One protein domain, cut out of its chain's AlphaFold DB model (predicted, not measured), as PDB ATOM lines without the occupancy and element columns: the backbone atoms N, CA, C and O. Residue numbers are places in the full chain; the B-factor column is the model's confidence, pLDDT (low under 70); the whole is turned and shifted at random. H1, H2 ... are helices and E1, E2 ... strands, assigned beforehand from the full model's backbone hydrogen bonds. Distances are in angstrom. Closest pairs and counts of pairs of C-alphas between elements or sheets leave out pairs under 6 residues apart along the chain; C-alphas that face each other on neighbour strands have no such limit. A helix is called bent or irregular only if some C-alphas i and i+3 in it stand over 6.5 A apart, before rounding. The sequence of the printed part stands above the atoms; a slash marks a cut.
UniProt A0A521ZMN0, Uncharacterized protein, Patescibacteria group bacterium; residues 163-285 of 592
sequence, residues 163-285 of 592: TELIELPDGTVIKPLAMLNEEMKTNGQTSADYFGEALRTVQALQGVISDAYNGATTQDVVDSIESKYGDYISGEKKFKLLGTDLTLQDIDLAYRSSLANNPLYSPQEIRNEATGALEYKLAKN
ATOM      1  N   THR A 163      57.979  -9.000 -42.936       89.88
ATOM      2  CA  THR A 163      58.058 -10.045 -43.969       89.88
ATOM      3  C   THR A 163      59.029 -11.164 -43.592       89.88
ATOM      4  O   THR A 163      59.268 -12.063 -44.386       89.88
ATOM      5  N   GLU A 164      59.613 -11.092 -42.397       91.19
ATOM      6  CA  GLU A 164      60.601 -12.035 -41.875       91.19
ATOM      7  C   GLU A 164      60.019 -12.770 -40.669       91.19
ATOM      8  O   GLU A 164      59.217 -12.199 -39.929       91.19
ATOM      9  N   LEU A 165      60.436 -14.018 -40.463       92.62
ATOM     10  CA  LEU A 165      60.068 -14.785 -39.273       92.62
ATOM     11  C   LEU A 165      60.544 -14.075 -38.003       92.62
ATOM     12  O   LEU A 165      61.583 -13.414 -38.000       92.62
ATOM     13  N   ILE A 166      59.772 -14.225 -36.932       92.12
ATOM     14  CA  ILE A 166      60.045 -13.600 -35.639       92.12
ATOM     15  C   ILE A 166      60.281 -14.691 -34.616       92.12
ATOM     16  O   ILE A 166      59.461 -15.596 -34.484       92.12
ATOM     17  N   GLU A 167      61.376 -14.573 -33.877       91.88
ATOM     18  CA  GLU A 167      61.739 -15.502 -32.810       91.88
ATOM     19  C   GLU A 167      61.445 -14.875 -31.446       91.88
ATOM     20  O   GLU A 167      61.748 -13.704 -31.201       91.88
ATOM     21  N   LEU A 168      60.813 -15.639 -30.565       90.44
ATOM     22  CA  LEU A 168      60.489 -15.230 -29.205       90.44
ATOM     23  C   LEU A 168      61.462 -15.874 -28.200       90.44
ATOM     24  O   LEU A 168      62.070 -16.900 -28.503       90.44
ATOM     25  N   PRO A 169      61.604 -15.318 -26.980       86.25
ATOM     26  CA  PRO A 169      62.542 -15.823 -25.971       86.25
ATOM     27  C   PRO A 169      62.333 -17.280 -25.543       86.25
ATOM     28  O   PRO A 169      63.241 -17.892 -24.991       86.25
ATOM     29  N   ASP A 170      61.138 -17.824 -25.758       83.81
ATOM     30  CA  ASP A 170      60.781 -19.217 -25.487       83.81
ATOM     31  C   ASP A 170      61.169 -20.178 -26.631       83.81
ATOM     32  O   ASP A 170      60.912 -21.378 -26.537       83.81
ATOM     33  N   GLY A 171      61.790 -19.666 -27.701       84.69
ATOM     34  CA  GLY A 171      62.139 -20.407 -28.913       84.69
ATOM     35  C   GLY A 171      60.985 -20.541 -29.911       84.69
ATOM     36  O   GLY A 171      61.141 -21.188 -30.948       84.69
ATOM     37  N   THR A 172      59.822 -19.945 -29.631       88.62
ATOM     38  CA  THR A 172      58.692 -19.954 -30.560       88.62
ATOM     39  C   THR A 172      59.009 -19.068 -31.763       88.62
ATOM     40  O   THR A 172      59.355 -17.895 -31.618       88.62
ATOM     41  N   VAL A 173      58.834 -19.616 -32.967       92.50
ATOM     42  CA  VAL A 173      58.957 -18.873 -34.226       92.50
ATOM     43  C   VAL A 173      57.565 -18.586 -34.774       92.50
ATOM     44  O   VAL A 173      56.773 -19.506 -34.976       92.50
ATOM     45  N   ILE A 174      57.263 -17.314 -35.030       93.94
ATOM     46  CA  ILE A 174      55.974 -16.863 -35.568       93.94
ATOM     47  C   ILE A 174      56.143 -16.183 -36.928       93.94
ATOM     48  O   ILE A 174      57.176 -15.578 -37.231       93.94
ATOM     49  N   LYS A 175      55.091 -16.248 -37.746       94.12
ATOM     50  CA  LYS A 175      55.009 -15.546 -39.032       94.12
ATOM     51  C   LYS A 175      54.272 -14.217 -38.869       94.12
ATOM     52  O   LYS A 175      53.134 -14.226 -38.413       94.12
ATOM     53  N   PRO A 176      54.832 -13.076 -39.299       95.25
ATOM     54  CA  PRO A 176      54.100 -11.817 -39.267       95.25
ATOM     55  C   PRO A 176      52.768 -11.863 -40.022       95.25
ATOM     56  O   PRO A 176      52.648 -12.518 -41.058       95.25
ATOM     57  N   LEU A 177      51.791 -11.067 -39.578       94.12
ATOM     58  CA  LEU A 177      50.463 -11.036 -40.209       94.12
ATOM     59  C   LEU A 177      50.509 -10.620 -41.687       94.12
ATOM     60  O   LEU A 177      49.735 -11.128 -42.496       94.12
ATOM     61  N   ALA A 178      51.410  -9.710 -42.067       91.94
ATOM     62  CA  ALA A 178      51.590  -9.328 -43.467       91.94
ATOM     63  C   ALA A 178      52.144 -10.480 -44.318       91.94
ATOM     64  O   ALA A 178      51.621 -10.721 -45.401       91.94
ATOM     65  N   MET A 179      53.124 -11.231 -43.809       91.44
ATOM     66  CA  MET A 179      53.641 -12.430 -44.474       91.44
ATOM     67  C   MET A 179      52.532 -13.473 -44.677       91.44
ATOM     68  O   MET A 179      52.358 -13.966 -45.788       91.44
ATOM     69  N   LEU A 180      51.722 -13.736 -43.645       90.88
ATOM     70  CA  LEU A 180      50.572 -14.644 -43.736       90.88
ATOM     71  C   LEU A 180      49.541 -14.182 -44.776       90.88
ATOM     72  O   LEU A 180      49.030 -14.987 -45.553       90.88
ATOM     73  N   ASN A 181      49.244 -12.880 -44.815       89.50
ATOM     74  CA  ASN A 181      48.336 -12.304 -45.806       89.50
ATOM     75  C   ASN A 181      48.858 -12.501 -47.241       89.50
ATOM     76  O   ASN A 181      48.077 -12.846 -48.123       89.50
ATOM     77  N   GLU A 182      50.153 -12.295 -47.488       86.88
ATOM     78  CA  GLU A 182      50.747 -12.493 -48.818       86.88
ATOM     79  C   GLU A 182      50.807 -13.976 -49.222       86.88
ATOM     80  O   GLU A 182      50.478 -14.316 -50.361       86.88
ATOM     81  N   GLU A 183      51.130 -14.881 -48.291       84.81
ATOM     82  CA  GLU A 183      51.073 -16.331 -48.535       84.81
ATOM     83  C   GLU A 183      49.657 -16.781 -48.924       84.81
ATOM     84  O   GLU A 183      49.482 -17.547 -49.871       84.81
ATOM     85  N   MET A 184      48.625 -16.274 -48.247       81.06
ATOM     86  CA  MET A 184      47.243 -16.622 -48.582       81.06
ATOM     87  C   MET A 184      46.760 -16.031 -49.900       81.06
ATOM     88  O   MET A 184      46.009 -16.690 -50.617       81.06
ATOM     89  N   LYS A 185      47.178 -14.805 -50.233       78.31
ATOM     90  CA  LYS A 185      46.857 -14.190 -51.529       78.31
ATOM     91  C   LYS A 185      47.417 -14.979 -52.708       78.31
ATOM     92  O   LYS A 185      46.856 -14.892 -53.793       78.31
ATOM     93  N   THR A 186      48.516 -15.703 -52.511       70.25
ATOM     94  CA  THR A 186      49.246 -16.382 -53.591       70.25
ATOM     95  C   THR A 186      48.956 -17.877 -53.658       70.25
ATOM     96  O   THR A 186      48.759 -18.402 -54.750       70.25
ATOM     97  N   ASN A 187      48.879 -18.559 -52.511       66.69
ATOM     98  CA  ASN A 187      48.872 -20.024 -52.455       66.69
ATOM     99  C   ASN A 187      47.535 -20.639 -52.015       66.69
ATOM    100  O   ASN A 187      47.395 -21.858 -52.080       66.69
ATOM    101  N   GLY A 188      46.572 -19.832 -51.547       63.59
ATOM    102  CA  GLY A 188      45.242 -20.313 -51.156       63.59
ATOM    103  C   GLY A 188      45.265 -21.459 -50.133       63.59
ATOM    104  O   GLY A 188      44.572 -22.456 -50.337       63.59
ATOM    105  N   GLN A 189      46.075 -21.350 -49.065       60.91
ATOM    106  CA  GLN A 189      46.171 -22.391 -48.026       60.91
ATOM    107  C   GLN A 189      44.805 -22.700 -47.387       60.91
ATOM    108  O   GLN A 189      43.833 -21.947 -47.512       60.91
ATOM    109  N   THR A 190      44.736 -23.822 -46.661       63.38
ATOM    110  CA  THR A 190      43.545 -24.164 -45.879       63.38
ATOM    111  C   THR A 190      43.262 -23.070 -44.843       63.38
ATOM    112  O   THR A 190      44.176 -22.465 -44.279       63.38
ATOM    113  N   SER A 191      41.983 -22.791 -44.580       66.94
ATOM    114  CA  SER A 191      41.600 -21.745 -43.624       66.94
ATOM    115  C   SER A 191      42.102 -22.041 -42.206       66.94
ATOM    116  O   SER A 191      42.422 -21.108 -41.473       66.94
ATOM    117  N   ALA A 192      42.208 -23.321 -41.825       71.62
ATOM    118  CA  ALA A 192      42.646 -23.741 -40.496       71.62
ATOM    119  C   ALA A 192      44.107 -23.368 -40.216       71.62
ATOM    120  O   ALA A 192      44.378 -22.739 -39.193       71.62
ATOM    121  N   ASP A 193      45.025 -23.688 -41.131       82.12
ATOM    122  CA  ASP A 193      46.452 -23.390 -40.957       82.12
ATOM    123  C   ASP A 193      46.686 -21.876 -40.884       82.12
ATOM    124  O   ASP A 193      47.374 -21.382 -39.990       82.12
ATOM    125  N   TYR A 194      46.017 -21.119 -41.757       88.50
ATOM    126  CA  TYR A 194      46.104 -19.663 -41.777       88.50
ATOM    127  C   TYR A 194      45.637 -19.012 -40.469       88.50
ATOM    128  O   TYR A 194      46.358 -18.195 -39.889       88.50
ATOM    129  N   PHE A 195      44.438 -19.358 -39.984       90.50
ATOM    130  CA  PHE A 195      43.930 -18.784 -38.737       90.50
ATOM    131  C   PHE A 195      44.718 -19.262 -37.519       90.50
ATOM    132  O   PHE A 195      44.859 -18.495 -36.570       90.50
ATOM    133  N   GLY A 196      45.274 -20.476 -37.551       91.31
ATOM    134  CA  GLY A 196      46.154 -20.984 -36.502       91.31
ATOM    135  C   GLY A 196      47.436 -20.162 -36.373       91.31
ATOM    136  O   GLY A 196      47.779 -19.723 -35.276       91.31
ATOM    137  N   GLU A 197      48.117 -19.880 -37.487       92.50
ATOM    138  CA  GLU A 197      49.323 -19.039 -37.477       92.50
ATOM    139  C   GLU A 197      49.016 -17.573 -37.136       92.50
ATOM    140  O   GLU A 197      49.757 -16.929 -36.382       92.50
ATOM    141  N   ALA A 198      47.894 -17.041 -37.634       93.62
ATOM    142  CA  ALA A 198      47.444 -15.698 -37.280       93.62
ATOM    143  C   ALA A 198      47.148 -15.592 -35.774       93.62
ATOM    144  O   ALA A 198      47.567 -14.625 -35.136       93.62
ATOM    145  N   LEU A 199      46.489 -16.602 -35.195       94.38
ATOM    146  CA  LEU A 199      46.188 -16.672 -33.766       94.38
ATOM    147  C   LEU A 199      47.467 -16.664 -32.928       94.38
ATOM    148  O   LEU A 199      47.586 -15.829 -32.031       94.38
ATOM    149  N   ARG A 200      48.447 -17.520 -33.252       94.25
ATOM    150  CA  ARG A 200      49.746 -17.556 -32.552       94.25
ATOM    151  C   ARG A 200      50.444 -16.201 -32.582       94.25
ATOM    152  O   ARG A 200      50.946 -15.742 -31.563       94.25
ATOM    153  N   THR A 201      50.432 -15.541 -33.735       94.88
ATOM    154  CA  THR A 201      51.088 -14.241 -33.919       94.88
ATOM    155  C   THR A 201      50.419 -13.140 -33.099       94.88
ATOM    156  O   THR A 201      51.104 -12.347 -32.452       94.88
ATOM    157  N   VAL A 202      49.083 -13.095 -33.084       94.94
ATOM    158  CA  VAL A 202      48.334 -12.115 -32.284       94.94
ATOM    159  C   VAL A 202      48.484 -12.389 -30.786       94.94
ATOM    160  O   VAL A 202      48.688 -11.445 -30.025       94.94
ATOM    161  N   GLN A 203      48.445 -13.655 -30.359       94.12
ATOM    162  CA  GLN A 203      48.668 -14.041 -28.961       94.12
ATOM    163  C   GLN A 203      50.081 -13.695 -28.494       94.12
ATOM    164  O   GLN A 203      50.242 -13.130 -27.416       94.12
ATOM    165  N   ALA A 204      51.097 -13.960 -29.317       93.38
ATOM    166  CA  ALA A 204      52.468 -13.557 -29.035       93.38
ATOM    167  C   ALA A 204      52.590 -12.036 -28.889       93.38
ATOM    168  O   ALA A 204      53.235 -11.548 -27.965       93.38
ATOM    169  N   LEU A 205      51.951 -11.275 -29.781       94.31
ATOM    170  CA  LEU A 205      51.979  -9.817 -29.728       94.31
ATOM    171  C   LEU A 205      51.306  -9.288 -28.457       94.31
ATOM    172  O   LEU A 205      51.858  -8.410 -27.798       94.31
ATOM    173  N   GLN A 206      50.142  -9.837 -28.099       93.81
ATOM    174  CA  GLN A 206      49.468  -9.505 -26.848       93.81
ATOM    175  C   GLN A 206      50.347  -9.861 -25.644       93.81
ATOM    176  O   GLN A 206      50.517  -9.023 -24.769       93.81
ATOM    177  N   GLY A 207      50.969 -11.043 -25.641       92.12
ATOM    178  CA  GLY A 207      51.874 -11.494 -24.585       92.12
ATOM    179  C   GLY A 207      53.058 -10.553 -24.376       92.12
ATOM    180  O   GLY A 207      53.282 -10.102 -23.260       92.12
ATOM    181  N   VAL A 208      53.760 -10.164 -25.446       93.06
ATOM    182  CA  VAL A 208      54.900  -9.233 -25.356       93.06
ATOM    183  C   VAL A 208      54.465  -7.846 -24.866       93.06
ATOM    184  O   VAL A 208      55.179  -7.213 -24.093       93.06
ATOM    185  N   ILE A 209      53.294  -7.358 -25.289       93.62
ATOM    186  CA  ILE A 209      52.745  -6.082 -24.804       93.62
ATOM    187  C   ILE A 209      52.359  -6.186 -23.323       93.62
ATOM    188  O   ILE A 209      52.661  -5.275 -22.555       93.62
ATOM    189  N   SER A 210      51.723  -7.283 -22.911       92.25
ATOM    190  CA  SER A 210      51.368  -7.539 -21.513       92.25
ATOM    191  C   SER A 210      52.603  -7.689 -20.630       92.25
ATOM    192  O   SER A 210      52.623  -7.139 -19.535       92.25
ATOM    193  N   ASP A 211      53.656  -8.354 -21.103       91.69
ATOM    194  CA  ASP A 211      54.936  -8.433 -20.400       91.69
ATOM    195  C   ASP A 211      55.588  -7.045 -20.295       91.69
ATOM    196  O   ASP A 211      56.095  -6.680 -19.239       91.69
ATOM    197  N   ALA A 212      55.511  -6.211 -21.337       90.62
ATOM    198  CA  ALA A 212      56.027  -4.842 -21.277       90.62
ATOM    199  C   ALA A 212      55.247  -3.969 -20.286       90.62
ATOM    200  O   ALA A 212      55.842  -3.159 -19.579       90.62
ATOM    201  N   TYR A 213      53.927  -4.147 -20.228       90.56
ATOM    202  CA  TYR A 213      53.058  -3.488 -19.259       90.56
ATOM    203  C   TYR A 213      53.385  -3.940 -17.828       90.56
ATOM    204  O   TYR A 213      53.587  -3.112 -16.946       90.56
ATOM    205  N   ASN A 214      53.507  -5.251 -17.606       87.56
ATOM    206  CA  ASN A 214      53.803  -5.829 -16.296       87.56
ATOM    207  C   ASN A 214      55.241  -5.563 -15.834       87.56
ATOM    208  O   ASN A 214      55.478  -5.537 -14.635       87.56
ATOM    209  N   GLY A 215      56.188  -5.378 -16.757       86.81
ATOM    210  CA  GLY A 215      57.583  -5.031 -16.472       86.81
ATOM    211  C   GLY A 215      57.846  -3.529 -16.337       86.81
ATOM    212  O   GLY A 215      58.992  -3.123 -16.144       86.81
ATOM    213  N   ALA A 216      56.821  -2.683 -16.469       84.44
ATOM    214  CA  ALA A 216      56.969  -1.240 -16.349       84.44
ATOM    215  C   ALA A 216      57.204  -0.836 -14.884       84.44
ATOM    216  O   ALA A 216      56.362  -1.043 -14.015       84.44
ATOM    217  N   THR A 217      58.341  -0.193 -14.615       78.12
ATOM    218  CA  THR A 217      58.745   0.196 -13.253       78.12
ATOM    219  C   THR A 217      58.207   1.562 -12.814       78.12
ATOM    220  O   THR A 217      58.291   1.908 -11.637       78.12
ATOM    221  N   THR A 218      57.644   2.346 -13.741       79.69
ATOM    222  CA  THR A 218      57.137   3.711 -13.505       79.69
ATOM    223  C   THR A 218      55.755   3.911 -14.119       79.69
ATOM    224  O   THR A 218      55.505   3.411 -15.218       79.69
ATOM    225  N   GLN A 219      54.912   4.730 -13.482       80.69
ATOM    226  CA  GLN A 219      53.562   5.029 -13.977       80.69
ATOM    227  C   GLN A 219      53.565   5.688 -15.366       80.69
ATOM    228  O   GLN A 219      52.749   5.330 -16.199       80.69
ATOM    229  N   ASP A 220      54.526   6.565 -15.673       83.81
ATOM    230  CA  ASP A 220      54.594   7.225 -16.988       83.81
ATOM    231  C   ASP A 220      54.780   6.219 -18.144       83.81
ATOM    232  O   ASP A 220      54.270   6.405 -19.251       83.81
ATOM    233  N   VAL A 221      55.507   5.125 -17.889       84.81
ATOM    234  CA  VAL A 221      55.687   4.033 -18.859       84.81
ATOM    235  C   VAL A 221      54.398   3.231 -19.004       84.81
ATOM    236  O   VAL A 221      54.015   2.929 -20.133       84.81
ATOM    237  N   VAL A 222      53.713   2.939 -17.893       86.12
ATOM    238  CA  VAL A 222      52.389   2.293 -17.891       86.12
ATOM    239  C   VAL A 222      51.409   3.112 -18.731       86.12
ATOM    240  O   VAL A 222      50.875   2.597 -19.712       86.12
ATOM    241  N   ASP A 223      51.279   4.408 -18.444       88.31
ATOM    242  CA  ASP A 223      50.386   5.330 -19.151       88.31
ATOM    243  C   ASP A 223      50.727   5.400 -20.652       88.31
ATOM    244  O   ASP A 223      49.843   5.397 -21.514       88.31
ATOM    245  N   SER A 224      52.020   5.411 -21.004       90.88
ATOM    246  CA  SER A 224      52.442   5.382 -22.409       90.88
ATOM    247  C   SER A 224      52.105   4.062 -23.108       90.88
ATOM    248  O   SER A 224      51.897   4.079 -24.329       90.88
ATOM    249  N   ILE A 225      52.130   2.930 -22.402       91.25
ATOM    250  CA  ILE A 225      51.761   1.627 -22.962       91.25
ATOM    251  C   ILE A 225      50.245   1.553 -23.112       91.25
ATOM    252  O   ILE A 225      49.785   1.223 -24.201       91.25
ATOM    253  N   GLU A 226      49.468   1.936 -22.099       90.88
ATOM    254  CA  GLU A 226      48.001   1.973 -22.165       90.88
ATOM    255  C   GLU A 226      47.504   2.890 -23.284       90.88
ATOM    256  O   GLU A 226      46.666   2.492 -24.090       90.88
ATOM    257  N   SER A 227      48.082   4.087 -23.415       93.19
ATOM    258  CA  SER A 227      47.693   5.039 -24.458       93.19
ATOM    259  C   SER A 227      47.892   4.496 -25.880       93.19
ATOM    260  O   SER A 227      47.133   4.847 -26.784       93.19
ATOM    261  N   LYS A 228      48.908   3.654 -26.103       92.44
ATOM    262  CA  LYS A 228      49.244   3.127 -27.439       92.44
ATOM    263  C   LYS A 228      48.702   1.726 -27.697       92.44
ATOM    264  O   LYS A 228      48.411   1.387 -28.846       92.44
ATOM    265  N   TYR A 229      48.611   0.915 -26.652       94.75
ATOM    266  CA  TYR A 229      48.359  -0.518 -26.726       94.75
ATOM    267  C   TYR A 229      47.225  -0.994 -25.813       94.75
ATOM    268  O   TYR A 229      47.010  -2.201 -25.728       94.75
ATOM    269  N   GLY A 230      46.467  -0.094 -25.178       88.94
ATOM    270  CA  GLY A 230      45.331  -0.446 -24.319       88.94
ATOM    271  C   GLY A 230      44.364  -1.421 -24.991       88.94
ATOM    272  O   GLY A 230      44.045  -2.455 -24.413       88.94
ATOM    273  N   ASP A 231      44.028  -1.185 -26.263       91.12
ATOM    274  CA  ASP A 231      43.168  -2.072 -27.063       91.12
ATOM    275  C   ASP A 231      43.732  -3.498 -27.226       91.12
ATOM    276  O   ASP A 231      42.985  -4.461 -27.403       91.12
ATOM    277  N   TYR A 232      45.061  -3.658 -27.227       91.44
ATOM    278  CA  TYR A 232      45.695  -4.978 -27.312       91.44
ATOM    279  C   TYR A 232      45.531  -5.727 -25.993       91.44
ATOM    280  O   TYR A 232      45.255  -6.923 -25.999       91.44
ATOM    281  N   ILE A 233      45.668  -5.023 -24.869       87.69
ATOM    282  CA  ILE A 233      45.526  -5.591 -23.525       87.69
ATOM    283  C   ILE A 233      44.058  -5.940 -23.249       87.69
ATOM    284  O   ILE A 233      43.780  -7.029 -22.753       87.69
ATOM    285  N   SER A 234      43.116  -5.072 -23.634       87.81
ATOM    286  CA  SER A 234      41.676  -5.326 -23.488       87.81
ATOM    287  C   SER A 234      41.147  -6.411 -24.434       87.81
ATOM    288  O   SER A 234      40.065  -6.948 -24.209       87.81
ATOM    289  N   GLY A 235      41.900  -6.751 -25.486       86.62
ATOM    290  CA  GLY A 235      41.489  -7.708 -26.518       86.62
ATOM    291  C   GLY A 235      40.550  -7.119 -27.576       86.62
ATOM    292  O   GLY A 235      40.115  -7.835 -28.477       86.62
ATOM    293  N   GLU A 236      40.264  -5.818 -27.511       91.81
ATOM    294  CA  GLU A 236      39.399  -5.113 -28.463       91.81
ATOM    295  C   GLU A 236      40.120  -4.755 -29.769       91.81
ATOM    296  O   GLU A 236      39.489  -4.369 -30.761       91.81
ATOM    297  N   LYS A 237      41.452  -4.901 -29.803       94.00
ATOM    298  CA  LYS A 237      42.244  -4.596 -30.989       94.00
ATOM    299  C   LYS A 237      41.798  -5.438 -32.179       94.00
ATOM    300  O   LYS A 237      41.830  -6.668 -32.152       94.00
ATOM    301  N   LYS A 238      41.479  -4.745 -33.272       94.12
ATOM    302  CA  LYS A 238      41.207  -5.359 -34.573       94.12
ATOM    303  C   LYS A 238      42.477  -5.470 -35.411       94.12
ATOM    304  O   LYS A 238      43.246  -4.513 -35.537       94.12
ATOM    305  N   PHE A 239      42.652  -6.635 -36.017       93.25
ATOM    306  CA  PHE A 239      43.742  -6.996 -36.908       93.25
ATOM    307  C   PHE A 239      43.205  -7.196 -38.316       93.25
ATOM    308  O   PHE A 239      42.190  -7.859 -38.518       93.25
ATOM    309  N   LYS A 240      43.907  -6.633 -39.300       91.00
ATOM    310  CA  LYS A 240      43.507  -6.735 -40.698       91.00
ATOM    311  C   LYS A 240      44.051  -8.022 -41.315       91.00
ATOM    312  O   LYS A 240      45.242  -8.116 -41.617       91.00
ATOM    313  N   LEU A 241      43.164  -8.986 -41.529       90.25
ATOM    314  CA  LEU A 241      43.445 -10.289 -42.128       90.25
ATOM    315  C   LEU A 241      42.734 -10.382 -43.481       90.25
ATOM    316  O   LEU A 241      41.505 -10.365 -43.545       90.25
ATOM    317  N   LEU A 242      43.503 -10.415 -44.576       86.44
ATOM    318  CA  LEU A 242      43.015 -10.437 -45.967       86.44
ATOM    319  C   LEU A 242      41.857  -9.454 -46.240       86.44
ATOM    320  O   LEU A 242      40.870  -9.775 -46.906       86.44
ATOM    321  N   GLY A 243      41.976  -8.237 -45.704       83.00
ATOM    322  CA  GLY A 243      41.005  -7.158 -45.896       83.00
ATOM    323  C   GLY A 243      39.843  -7.123 -44.901       83.00
ATOM    324  O   GLY A 243      39.074  -6.169 -44.955       83.00
ATOM    325  N   THR A 244      39.746  -8.090 -43.985       88.06
ATOM    326  CA  THR A 244      38.738  -8.122 -42.915       88.06
ATOM    327  C   THR A 244      39.371  -7.746 -41.578       88.06
ATOM    328  O   THR A 244      40.439  -8.250 -41.239       88.06
ATOM    329  N   ASP A 245      38.708  -6.879 -40.814       92.75
ATOM    330  CA  ASP A 245      39.136  -6.484 -39.472       92.75
ATOM    331  C   ASP A 245      38.553  -7.453 -38.432       92.75
ATOM    332  O   ASP A 245      37.335  -7.519 -38.264       92.75
ATOM    333  N   LEU A 246      39.417  -8.202 -37.744       92.69
ATOM    334  CA  LEU A 246      39.043  -9.253 -36.789       92.69
ATOM    335  C   LEU A 246      39.709  -9.025 -35.430       92.69
ATOM    336  O   LEU A 246      40.884  -8.669 -35.371       92.69
ATOM    337  N   THR A 247      38.977  -9.235 -34.337       94.50
ATOM    338  CA  THR A 247      39.555  -9.256 -32.981       94.50
ATOM    339  C   THR A 247      40.280 -10.577 -32.711       94.50
ATOM    340  O   THR A 247      40.119 -11.545 -33.454       94.50
ATOM    341  N   LEU A 248      41.048 -10.663 -31.619       92.69
ATOM    342  CA  LEU A 248      41.650 -11.933 -31.187       92.69
ATOM    343  C   LEU A 248      40.589 -13.031 -30.989       92.69
ATOM    344  O   LEU A 248      40.798 -14.174 -31.395       92.69
ATOM    345  N   GLN A 249      39.438 -12.680 -30.411       92.19
ATOM    346  CA  GLN A 249      38.338 -13.618 -30.201       92.19
ATOM    347  C   GLN A 249      37.744 -14.105 -31.531       92.19
ATOM    348  O   GLN A 249      37.471 -15.296 -31.678       92.19
ATOM    349  N   ASP A 250      37.586 -13.211 -32.510       92.25
ATOM    350  CA  ASP A 250      37.106 -13.589 -33.843       92.25
ATOM    351  C   ASP A 250      38.085 -14.540 -34.545       92.25
ATOM    352  O   ASP A 250      37.658 -15.476 -35.221       92.25
ATOM    353  N   ILE A 251      39.394 -14.321 -34.374       93.00
ATOM    354  CA  ILE A 251      40.451 -15.162 -34.952       93.00
ATOM    355  C   ILE A 251      40.461 -16.553 -34.302       93.00
ATOM    356  O   ILE A 251      40.504 -17.548 -35.026       93.00
ATOM    357  N   ASP A 252      40.365 -16.652 -32.970       91.94
ATOM    358  CA  ASP A 252      40.254 -17.945 -32.271       91.94
ATOM    359  C   ASP A 252      39.000 -18.707 -32.722       91.94
ATOM    360  O   ASP A 252      39.060 -19.892 -33.057       91.94
ATOM    361  N   LEU A 253      37.862 -18.015 -32.832       87.56
ATOM    362  CA  LEU A 253      36.629 -18.617 -33.332       87.56
ATOM    363  C   LEU A 253      36.770 -19.086 -34.790       87.56
ATOM    364  O   LEU A 253      36.317 -20.179 -35.140       87.56
ATOM    365  N   ALA A 254      37.418 -18.299 -35.649       87.69
ATOM    366  CA  ALA A 254      37.692 -18.668 -37.036       87.69
ATOM    367  C   ALA A 254      38.618 -19.895 -37.140       87.69
ATOM    368  O   ALA A 254      38.380 -20.779 -37.969       87.69
ATOM    369  N   TYR A 255      39.622 -19.991 -36.267       89.19
ATOM    370  CA  TYR A 255      40.520 -21.140 -36.183       89.19
ATOM    371  C   TYR A 255      39.779 -22.407 -35.747       89.19
ATOM    372  O   TYR A 255      39.768 -23.402 -36.474       89.19
ATOM    373  N   ARG A 256      39.080 -22.361 -34.606       81.62
ATOM    374  CA  ARG A 256      38.332 -23.513 -34.074       81.62
ATOM    375  C   ARG A 256      37.239 -23.988 -35.025       81.62
ATOM    376  O   ARG A 256      37.081 -25.188 -35.225       81.62
ATOM    377  N   SER A 257      36.512 -23.055 -35.638       78.56
ATOM    378  CA  SER A 257      35.484 -23.387 -36.632       78.56
ATOM    379  C   SER A 257      36.081 -24.047 -37.880       78.56
ATOM    380  O   SER A 257      35.496 -24.987 -38.415       78.56
ATOM    381  N   SER A 258      37.285 -23.641 -38.297       80.69
ATOM    382  CA  SER A 258      38.004 -24.292 -39.398       80.69
ATOM    383  C   SER A 258      38.478 -25.705 -39.042       80.69
ATOM    384  O   SER A 258      38.339 -26.598 -39.870       80.69
ATOM    385  N   LEU A 259      38.974 -25.937 -37.817       73.25
ATOM    386  CA  LEU A 259      39.327 -27.285 -37.338       73.25
ATOM    387  C   LEU A 259      38.117 -28.228 -37.287       73.25
ATOM    388  O   LEU A 259      38.253 -29.423 -37.527       73.25
ATOM    389  N   ALA A 260      36.933 -27.683 -37.010       68.56
ATOM    390  CA  ALA A 260      35.669 -28.413 -37.019       68.56
ATOM    391  C   ALA A 260      35.077 -28.608 -38.434       68.56
ATOM    392  O   ALA A 260      33.900 -28.935 -38.557       68.56
ATOM    393  N   ASN A 261      35.851 -28.367 -39.504       72.12
ATOM    394  CA  ASN A 261      35.406 -28.416 -40.907       72.12
ATOM    395  C   ASN A 261      34.197 -27.518 -41.232       72.12
ATOM    396  O   ASN A 261      33.498 -27.729 -42.224       72.12
ATOM    397  N   ASN A 262      33.975 -26.476 -40.432       74.81
ATOM    398  CA  ASN A 262      32.859 -25.549 -40.561       74.81
ATOM    399  C   ASN A 262      33.358 -24.096 -40.492       74.81
ATOM    400  O   ASN A 262      33.019 -23.361 -39.561       74.81
ATOM    401  N   PRO A 263      34.229 -23.675 -41.428       80.44
ATOM    402  CA  PRO A 263      34.926 -22.402 -41.323       80.44
ATOM    403  C   PRO A 263      33.945 -21.229 -41.248       80.44
ATOM    404  O   PRO A 263      33.012 -21.122 -42.044       80.44
ATOM    405  N   LEU A 264      34.176 -20.301 -40.317       83.50
ATOM    406  CA  LEU A 264      33.405 -19.056 -40.245       83.50
ATOM    407  C   LEU A 264      33.733 -18.109 -41.404       83.50
ATOM    408  O   LEU A 264      32.888 -17.319 -41.825       83.50
ATOM    409  N   TYR A 265      34.952 -18.202 -41.925       86.25
ATOM    410  CA  TYR A 265      35.454 -17.368 -43.002       86.25
ATOM    411  C   TYR A 265      36.196 -18.214 -44.034       86.25
ATOM    412  O   TYR A 265      36.974 -19.092 -43.662       86.25
ATOM    413  N   SER A 266      36.010 -17.907 -45.318       80.94
ATOM    414  CA  SER A 266      36.774 -18.527 -46.406       80.94
ATOM    415  C   SER A 266      37.429 -17.475 -47.298       80.94
ATOM    416  O   SER A 266      36.864 -16.392 -47.480       80.94
ATOM    417  N   PRO A 267      38.568 -17.798 -47.934       79.50
ATOM    418  CA  PRO A 267      39.117 -16.985 -49.010       79.50
ATOM    419  C   PRO A 267      38.160 -16.993 -50.210       79.50
ATOM    420  O   PRO A 267      37.811 -18.050 -50.746       79.50
ATOM    421  N   GLN A 268      37.724 -15.815 -50.642       78.19
ATOM    422  CA  GLN A 268      36.998 -15.579 -51.883       78.19
ATOM    423  C   GLN A 268      37.935 -14.977 -52.917       78.19
ATOM    424  O   GLN A 268      38.667 -14.035 -52.631       78.19
ATOM    425  N   GLU A 269      37.898 -15.552 -54.111       80.44
ATOM    426  CA  GLU A 269      38.651 -15.067 -55.254       80.44
ATOM    427  C   GLU A 269      37.934 -13.848 -55.824       80.44
ATOM    428  O   GLU A 269      36.731 -13.879 -56.087       80.44
ATOM    429  N   ILE A 270      38.668 -12.755 -55.959       78.31
ATOM    430  CA  ILE A 270      38.178 -11.484 -56.458       78.31
ATOM    431  C   ILE A 270      39.166 -11.019 -57.511       78.31
ATOM    432  O   ILE A 270      40.371 -10.943 -57.276       78.31
ATOM    433  N   ARG A 271      38.649 -10.679 -58.688       78.31
ATOM    434  CA  ARG A 271      39.467 -10.100 -59.744       78.31
ATOM    435  C   ARG A 271      39.798  -8.656 -59.388       78.31
ATOM    436  O   ARG A 271      38.896  -7.837 -59.225       78.31
ATOM    437  N   ASN A 272      41.082  -8.339 -59.276       74.81
ATOM    438  CA  ASN A 272      41.530  -6.962 -59.154       74.81
ATOM    439  C   ASN A 272      41.363  -6.275 -60.518       74.81
ATOM    440  O   ASN A 272      42.013  -6.642 -61.496       74.81
ATOM    441  N   GLU A 273      40.470  -5.288 -60.596       78.06
ATOM    442  CA  GLU A 273      40.154  -4.585 -61.847       78.06
ATOM    443  C   GLU A 273      41.333  -3.765 -62.395       78.06
ATOM    444  O   GLU A 273      41.423  -3.564 -63.602       78.06
ATOM    445  N   ALA A 274      42.257  -3.326 -61.531       75.56
ATOM    446  CA  ALA A 274      43.397  -2.499 -61.918       75.56
ATOM    447  C   ALA A 274      44.581  -3.322 -62.447       75.56
ATOM    448  O   ALA A 274      45.258  -2.899 -63.381       75.56
ATOM    449  N   THR A 275      44.849  -4.487 -61.853       75.62
ATOM    450  CA  THR A 275      45.992  -5.343 -62.231       75.62
ATOM    451  C   THR A 275      45.588  -6.530 -63.099       75.62
ATOM    452  O   THR A 275      46.444  -7.185 -63.688       75.62
ATOM    453  N   GLY A 276      44.290  -6.841 -63.172       74.75
ATOM    454  CA  GLY A 276      43.760  -8.033 -63.831       74.75
ATOM    455  C   GLY A 276      44.056  -9.344 -63.093       74.75
ATOM    456  O   GLY A 276      43.579 -10.388 -63.541       74.75
ATOM    457  N   ALA A 277      44.809  -9.296 -61.989       75.62
ATOM    458  CA  ALA A 277      45.195 -10.455 -61.194       75.62
ATOM    459  C   ALA A 277      44.032 -10.963 -60.328       75.62
ATOM    460  O   ALA A 277      43.149 -10.201 -59.922       75.62
ATOM    461  N   LEU A 278      44.047 -12.262 -60.042       71.75
ATOM    462  CA  LEU A 278      43.149 -12.882 -59.077       71.75
ATOM    463  C   LEU A 278      43.737 -12.674 -57.681       71.75
ATOM    464  O   LEU A 278      44.877 -13.050 -57.424       71.75
ATOM    465  N   GLU A 279      42.971 -12.049 -56.794       76.06
ATOM    466  CA  GLU A 279      43.340 -11.847 -55.395       76.06
ATOM    467  C   GLU A 279      42.343 -12.559 -54.487       76.06
ATOM    468  O   GLU A 279      41.142 -12.575 -54.751       76.06
ATOM    469  N   TYR A 280      42.821 -13.094 -53.367       79.88
ATOM    470  CA  TYR A 280      41.939 -13.643 -52.345       79.88
ATOM    471  C   TYR A 280      41.632 -12.596 -51.272       79.88
ATOM    472  O   TYR A 280      42.537 -11.985 -50.701       79.88
ATOM    473  N   LYS A 281      40.346 -12.414 -50.956       81.56
ATOM    474  CA  LYS A 281      39.895 -11.683 -49.762       81.56
ATOM    475  C   LYS A 281      39.138 -12.609 -48.839       81.56
ATOM    476  O   LYS A 281      38.467 -13.535 -49.284       81.56
ATOM    477  N   LEU A 282      39.225 -12.345 -47.546       86.00
ATOM    478  CA  LEU A 282      38.450 -13.106 -46.583       86.00
ATOM    479  C   LEU A 282      36.985 -12.662 -46.627       86.00
ATOM    480  O   LEU A 282      36.699 -11.468 -46.572       86.00
ATOM    481  N   ALA A 283      36.067 -13.620 -46.701       83.62
ATOM    482  CA  ALA A 283      34.637 -13.369 -46.605       83.62
ATOM    483  C   ALA A 283      34.019 -14.266 -45.537       83.62
ATOM    484  O   ALA A 283      34.413 -15.423 -45.378       83.62
ATOM    485  N   LYS A 284      33.039 -13.729 -44.806       85.69
ATOM    486  CA  LYS A 284      32.277 -14.503 -43.825       85.69
ATOM    487  C   LYS A 284      31.389 -15.504 -44.561       85.69
ATOM    488  O   LYS A 284      30.611 -15.115 -45.432       85.69
ATOM    489  N   ASN A 285      31.499 -16.776 -44.197       82.94
ATOM    490  CA  ASN A 285      30.649 -17.831 -44.726       82.94
ATOM    491  C   ASN A 285      29.224 -17.670 -44.195       82.94
ATOM    492  O   ASN A 285      29.001 -17.323 -43.026       82.94
TER     493      ASN A 285
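What this domain is: This is residues 163 to 285 of the 592 residues of an uncharacterized protein of Patescibacteria group bacterium (UniProt A0A521ZMN0). A hairpin of two strands, E3 and E4, makes one end of the long axis, and the turn between the helices H2 and H3 lies at the other. The long helix H2 is the spine between them: H1 and H3 fold back along different ends of it, H4 packs along it, and a small hairpin, E1 and E2, lies near H2 and H1. The printed part has 123 residues, with four named helices and four named strands in the order H1, H2, H3, E1, E2, H4, E3, E4; both two-stranded sheets, E1 - E2 and E3 - E4, are antiparallel, and the class is mixed, helices and strands. The whole is only just compact, close to loose, with a radius of gyration of the C-alphas of 16.4 A and spans of 52 by 35 by 26 A.

Where its parts are: E3 is residues 265 to 271, 18.7 A long, and E4 is residues 278 to 284, 18.8 A, ending at C-alpha 284 at (32.277, -14.503, -43.825). H2, residues 191 to 214, is 33.9 A long, from C-alpha 191 at (41.600, -21.745, -43.624) to C-alpha 214 at (53.803, -5.829, -16.296). H1 is residues 177 to 187, 15.3 A; H4 is residues 248 to 259, 16.7 A. H3, residues 219 to 234, 18.4 A, is irregular, with C-alphas 228 and 231 8.0 A apart and a kink of 76 degrees near residue 228. E1 is residues 239 to 241 and E2 residues 244 to 246.

How they stand to each other: In the hairpin E3 and E4, N 268 and O 281 are within hydrogen-bond range at 2.8 A. The closest C-alphas of H1 and E4, Lys 185 and Tyr 280, are 5.0 A apart. H2 is the hub. With residues 194 to 201 alone it touches H1, at a shallow tilt of 8 degrees, opposite ways; the closest C-alphas, Leu 177 and Ala 198, are 6.3 A apart. With residues 206 to 213 alone it touches H3, closest at the C-alphas of Gln 206 and Tyr 232, 5.9 A. H2 touches H4 at a shallow tilt of 30 degrees, opposite ways, closest at the C-alphas of Ala 192 and Ser 258, 4.8 A. H1, H3 and H4 are apart from each other. In the hairpin E1 and E2, N 239 and O 246 are 2.8 A apart, within hydrogen-bond range; H2 and E1 are near each other. Every O i to N i+4 pair is within hydrogen-bond range in H1, H2 and H4, and 9 of 12 in H3.

The domain as a whole: The two C-alphas farthest apart, those of Thr 217 and Gly 276, are 53.4 A apart. The printed part has no cut and no long link. Residues 163 to 176 hold no named element, though residues 166 to 167 pair antiparallel with residues 173 to 174. The mean pLDDT of the printed part is 85.8; residues 187 to 191 and residue 260 are under 70.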